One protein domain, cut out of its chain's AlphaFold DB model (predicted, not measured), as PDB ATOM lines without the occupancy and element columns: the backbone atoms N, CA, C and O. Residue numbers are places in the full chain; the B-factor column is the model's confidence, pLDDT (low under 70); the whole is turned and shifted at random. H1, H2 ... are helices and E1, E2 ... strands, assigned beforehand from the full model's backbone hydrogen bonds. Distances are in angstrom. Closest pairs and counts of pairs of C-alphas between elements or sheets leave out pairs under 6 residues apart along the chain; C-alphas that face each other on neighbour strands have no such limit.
ATOM      1  N   VAL A   3      95.364  98.491 143.327       63.19
ATOM      2  CA  VAL A   3      94.389  98.097 142.306       63.19
ATOM      3  C   VAL A   3      94.835  98.712 140.993       63.19
ATOM      4  O   VAL A   3      94.746  99.927 140.810       63.19
ATOM      5  N   PHE A   4      95.319  97.881 140.078       66.38
ATOM      6  CA  PHE A   4      95.674  98.313 138.735       66.38
ATOM      7  C   PHE A   4      94.448  98.160 137.851       66.38
ATOM      8  O   PHE A   4      93.965  97.053 137.622       66.38
ATOM      9  N   THR A   5      93.914  99.283 137.382       67.00
ATOM     10  CA  THR A   5      92.776  99.287 136.461       67.00
ATOM     11  C   THR A   5      93.261  99.744 135.099       67.00
ATOM     12  O   THR A   5      93.635 100.903 134.933       67.00
ATOM     13  N   GLU A   6      93.235  98.844 134.120       74.81
ATOM     14  CA  GLU A   6      93.499  99.181 132.727       74.81
ATOM     15  C   GLU A   6      92.192  99.081 131.933       74.81
ATOM     16  O   GLU A   6      91.516  98.049 131.911       74.81
ATOM     17  N   ALA A   7      91.815 100.178 131.279       71.12
ATOM     18  CA  ALA A   7      90.690 100.194 130.357       71.12
ATOM     19  C   ALA A   7      91.218 100.026 128.931       71.12
ATOM     20  O   ALA A   7      91.858 100.932 128.396       71.12
ATOM     21  N   LYS A   8      90.915  98.891 128.296       73.12
ATOM     22  CA  LYS A   8      91.201  98.664 126.876       73.12
ATOM     23  C   LYS A   8      89.935  98.862 126.055       73.12
ATOM     24  O   LYS A   8      88.902  98.246 126.311       73.12
ATOM     25  N   GLN A   9      90.021  99.729 125.052       74.81
ATOM     26  CA  GLN A   9      88.954  99.954 124.082       74.81
ATOM     27  C   GLN A   9      89.320  99.277 122.762       74.81
ATOM     28  O   GLN A   9      90.387  99.526 122.200       74.81
ATOM     29  N   ILE A  10      88.426  98.427 122.269       72.75
ATOM     30  CA  ILE A  10      88.503  97.820 120.946       72.75
ATOM     31  C   ILE A  10      87.544  98.597 120.049       72.75
ATOM     32  O   ILE A  10      86.326  98.522 120.207       72.75
ATOM     33  N   VAL A  11      88.115  99.350 119.112       74.12
ATOM     34  CA  VAL A  11      87.374 100.024 118.043       74.12
ATOM     35  C   VAL A  11      87.393  99.101 116.832       74.12
ATOM     36  O   VAL A  11      88.429  98.974 116.177       74.12
ATOM     37  N   PHE A  12      86.281  98.423 116.539       70.50
ATOM     38  CA  PHE A  12      86.235  97.427 115.456       70.50
ATOM     39  C   PHE A  12      86.464  98.057 114.081       70.50
ATOM     40  O   PHE A  12      87.192  97.496 113.263       70.50
ATOM     41  N   ALA A  13      85.959  99.276 113.864       69.94
ATOM     42  CA  ALA A  13      86.175 100.038 112.635       69.94
ATOM     43  C   ALA A  13      87.660 100.342 112.337       69.94
ATOM     44  O   ALA A  13      88.004 100.644 111.195       69.94
ATOM     45  N   ASN A  14      88.543 100.269 113.342       71.44
ATOM     46  CA  ASN A  14      89.988 100.453 113.198       71.44
ATOM     47  C   ASN A  14      90.760  99.491 114.116       71.44
ATOM     48  O   ASN A  14      91.611  99.896 114.917       71.44
ATOM     49  N   ALA A  15      90.419  98.202 114.042       68.12
ATOM     50  CA  ALA A  15      91.041  97.184 114.872       68.12
ATOM     51  C   ALA A  15      92.535  97.060 114.529       68.12
ATOM     52  O   ALA A  15      92.897  96.547 113.476       68.12
ATOM     53  N   ARG A  16      93.419  97.515 115.425       68.75
ATOM     54  CA  ARG A  16      94.886  97.383 115.275       68.75
ATOM     55  C   ARG A  16      95.416  96.004 115.675       68.75
ATOM     56  O   ARG A  16      96.556  95.664 115.381       68.75
ATOM     57  N   GLN A  17      94.610  95.234 116.398       77.19
ATOM     58  CA  GLN A  17      95.003  93.952 116.971       77.19
ATOM     59  C   GLN A  17      94.782  92.837 115.948       77.19
ATOM     60  O   GLN A  17      93.658  92.625 115.493       77.19
ATOM     61  N   LYS A  18      95.849  92.097 115.628       78.06
ATOM     62  CA  LYS A  18      95.842  91.034 114.611       78.06
ATOM     63  C   LYS A  18      94.766  89.967 114.865       78.06
ATOM     64  O   LYS A  18      94.026  89.627 113.953       78.06
ATOM     65  N   GLY A  19      94.598  89.531 116.117       78.81
ATOM     66  CA  GLY A  19      93.571  88.543 116.475       78.81
ATOM     67  C   GLY A  19      92.131  89.036 116.268       78.81
ATOM     68  O   GLY A  19      91.266  88.261 115.876       78.81
ATOM     69  N   VAL A  20      91.869  90.336 116.459       74.62
ATOM     70  CA  VAL A  20      90.541  90.924 116.198       74.62
ATOM     71  C   VAL A  20      90.273  90.999 114.693       74.62
ATOM     72  O   VAL A  20      89.159  90.730 114.259       74.62
ATOM     73  N   GLN A  21      91.294  91.305 113.885       75.25
ATOM     74  CA  GLN A  21      91.186  91.298 112.422       75.25
ATOM     75  C   GLN A  21      90.934  89.888 111.871       75.25
ATOM     76  O   GLN A  21      90.071  89.715 111.016       75.25
ATOM     77  N   GLU A  22      91.645  88.880 112.381       81.75
ATOM     78  CA  GLU A  22      91.456  87.473 112.002       81.75
ATOM     79  C   GLU A  22      90.054  86.974 112.376       81.75
ATOM     80  O   GLU A  22      89.393  86.318 111.572       81.75
ATOM     81  N   TRP A  23      89.553  87.346 113.557       80.88
ATOM     82  CA  TRP A  23      88.194  87.018 113.986       80.88
ATOM     83  C   TRP A  23      87.114  87.711 113.137       80.88
ATOM     84  O   TRP A  23      86.143  87.063 112.742       80.88
ATOM     85  N   LEU A  24      87.294  88.996 112.795       79.56
ATOM     86  CA  LEU A  24      86.400  89.731 111.886       79.56
ATOM     87  C   LEU A  24      86.385  89.105 110.482       79.56
ATOM     88  O   LEU A  24      85.321  88.940 109.888       79.56
ATOM     89  N   ALA A  25      87.551  88.698 109.971       78.50
ATOM     90  CA  ALA A  25      87.671  88.017 108.683       78.50
ATOM     91  C   ALA A  25      86.999  86.633 108.688       78.50
ATOM     92  O   ALA A  25      86.361  86.260 107.708       78.50
ATOM     93  N   ALA A  26      87.101  85.889 109.795       81.75
ATOM     94  CA  ALA A  26      86.481  84.573 109.943       81.75
ATOM     95  C   ALA A  26      84.951  84.632 110.091       81.75
ATOM     96  O   ALA A  26      84.257  83.707 109.678       81.75
ATOM     97  N   THR A  27      84.416  85.707 110.677       79.69
ATOM     98  CA  THR A  27      82.970  85.882 110.891       79.69
ATOM     99  C   THR A  27      82.262  86.593 109.739       79.69
ATOM    100  O   THR A  27      81.041  86.492 109.633       79.69
ATOM    101  N   GLY A  28      82.995  87.291 108.863       75.88
ATOM    102  CA  GLY A  28      82.423  88.014 107.720       75.88
ATOM    103  C   GLY A  28      81.546  89.208 108.115       75.88
ATOM    104  O   GLY A  28      80.743  89.675 107.309       75.88
ATOM    105  N   LEU A  29      81.668  89.686 109.357       75.88
ATOM    106  CA  LEU A  29      80.902  90.812 109.889       75.88
ATOM    107  C   LEU A  29      81.522  92.143 109.450       75.88
ATOM    108  O   LEU A  29      82.741  92.308 109.501       75.88
ATOM    109  N   ASP A  30      80.683  93.109 109.058       72.56
ATOM    110  CA  ASP A  30      81.147  94.453 108.701       72.56
ATOM    111  C   ASP A  30      81.607  95.204 109.967       72.56
ATOM    112  O   ASP A  30      80.774  95.517 110.831       72.56
ATOM    113  N   PRO A  31      82.903  95.550 110.089       69.19
ATOM    114  CA  PRO A  31      83.456  96.198 111.278       69.19
ATOM    115  C   PRO A  31      82.808  97.546 111.613       69.19
ATOM    116  O   PRO A  31      82.904  98.001 112.749       69.19
ATOM    117  N   LYS A  32      82.153  98.199 110.642       72.88
ATOM    118  CA  LYS A  32      81.467  99.488 110.835       72.88
ATOM    119  C   LYS A  32      80.092  99.363 111.486       72.88
ATOM    120  O   LYS A  32      79.538 100.364 111.930       72.88
ATOM    121  N   THR A  33      79.537  98.156 111.513       74.50
ATOM    122  CA  THR A  33      78.213  97.879 112.091       74.50
ATOM    123  C   THR A  33      78.289  97.389 113.535       74.50
ATOM    124  O   THR A  33      77.273  97.364 114.228       74.50
ATOM    125  N   LEU A  34      79.485  97.025 114.004       73.44
ATOM    126  CA  LEU A  34      79.706  96.537 115.357       73.44
ATOM    127  C   LEU A  34      79.901  97.697 116.344       73.44
ATOM    128  O   LEU A  34      80.663  98.622 116.054       73.44
ATOM    129  N   PRO A  35      79.251  97.654 117.521       74.12
ATOM    130  CA  PRO A  35      79.478  98.639 118.567       74.12
ATOM    131  C   PRO A  35      80.878  98.477 119.171       74.12
ATOM    132  O   PRO A  35      81.351  97.358 119.374       74.12
ATOM    133  N   ASP A  36      81.521  99.598 119.494       77.12
ATOM    134  CA  ASP A  36      82.819  99.607 120.171       77.12
ATOM    135  C   ASP A  36      82.752  98.878 121.518       77.12
ATOM    136  O   ASP A  36      81.820  99.069 122.306       77.12
ATOM    137  N   LEU A  37      83.776  98.073 121.810       74.44
ATOM    138  CA  LEU A  37      83.835  97.277 123.031       74.44
ATOM    139  C   LEU A  37      84.855  97.876 123.994       74.44
ATOM    140  O   LEU A  37      86.040  97.994 123.680       74.44
ATOM    141  N   LYS A  38      84.399  98.257 125.188       69.75
ATOM    142  CA  LYS A  38      85.264  98.748 126.262       69.75
ATOM    143  C   LYS A  38      85.378  97.676 127.333       69.75
ATOM    144  O   LYS A  38      84.413  97.395 128.037       69.75
ATOM    145  N   ILE A  39      86.562  97.089 127.450       73.44
ATOM    146  CA  ILE A  39      86.877  96.104 128.480       73.44
ATOM    147  C   ILE A  39      87.655  96.829 129.572       73.44
ATOM    148  O   ILE A  39      88.705  97.419 129.319       73.44
ATOM    149  N   ILE A  40      87.121  96.810 130.789       70.06
ATOM    150  CA  ILE A  40      87.807  97.322 131.974       70.06
ATOM    151  C   ILE A  40      88.327  96.105 132.726       70.06
ATOM    152  O   ILE A  40      87.535  95.293 133.198       70.06
ATOM    153  N   VAL A  41      89.648  95.966 132.800       74.19
ATOM    154  CA  VAL A  41      90.297  94.902 133.565       74.19
ATOM    155  C   VAL A  41      90.891  95.533 134.815       74.19
ATOM    156  O   VAL A  41      91.734  96.424 134.729       74.19
ATOM    157  N   SER A  42      90.431  95.083 135.978       68.38
ATOM    158  CA  SER A  42      91.005  95.449 137.270       68.38
ATOM    159  C   SER A  42      91.757  94.254 137.841       68.38
ATOM    160  O   SER A  42      91.145  93.221 138.119       68.38
ATOM    161  N   VAL A  43      93.065  94.397 138.027       71.62
ATOM    162  CA  VAL A  43      93.897  93.422 138.730       71.62
ATOM    163  C   VAL A  43      94.176  93.965 140.126       71.62
ATOM    164  O   VAL A  43      94.732  95.052 140.287       71.62
ATOM    165  N   ASN A  44      93.767  93.205 141.140       69.00
ATOM    166  CA  ASN A  44      94.157  93.455 142.522       69.00
ATOM    167  C   ASN A  44      95.486  92.746 142.759       69.00
ATOM    168  O   ASN A  44      95.519  91.523 142.685       69.00
ATOM    169  N   ALA A  45      96.547  93.501 143.032       65.94
ATOM    170  CA  ALA A  45      97.847  92.939 143.376       65.94
ATOM    171  C   ALA A  45      98.293  93.459 144.752       65.94
ATOM    172  O   ALA A  45      98.340  94.669 145.020       65.94
ATOM    173  N   GLY A  46      98.571  92.541 145.670       68.81
ATOM    174  CA  GLY A  46      99.266  92.783 146.928       68.81
ATOM    175  C   GLY A  46     100.758  92.489 146.792       68.81
ATOM    176  O   GLY A  46     101.158  91.665 145.984       68.81
TER     177      GLY A  46
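AT A GLANCE: This is residues 3 to 46 of the 122 residues of an uncharacterized protein of Rhizobium sp. Root483D2 (UniProt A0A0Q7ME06). A long, narrow ribbon of two antiparallel strands, E1 and E2, has one helix, H1, near the end where E1 stops and E2 starts. The printed part has 44 residues, with E1, H1 and E2 in that order, and its class is mixed, helices and strands. The whole is a loose rod, with a radius of gyration of the C-alphas of 13.2 A and spans of 43 by 17 by 14 A.

HOW THE PARTS SIT: E1, residues 3 to 10, and E2, residues 37 to 45, are antiparallel neighbours at 162 degrees. C-alphas 5 and 42 face each other at 4.3 A. N 4 and O 43, 2.9 A, and N 37 and O 10, 3.0 A, are within hydrogen-bond range. In H1, residues 18 to 27, every O i to N i+4 pair is within that range.

IN THESE COORDINATES: E1 begins at C-alpha 3 (94.389, 98.097, 142.306) and is 22.2 A long. H1 begins at C-alpha 18 (95.842, 91.034, 114.611) and is 14.4 A long. E2 is 25.1 A long and ends at C-alpha 45 (97.847, 92.939, 143.376).

THE WHOLE: The C-alphas of Gly 28 and Gly 46 are the two farthest apart, 42.9 A. The printed part has no cut, and both links are short. Mean pLDDT of the printed part is 73.3; 12 residues are under 70, among them 3 to 5 and 44 to 46.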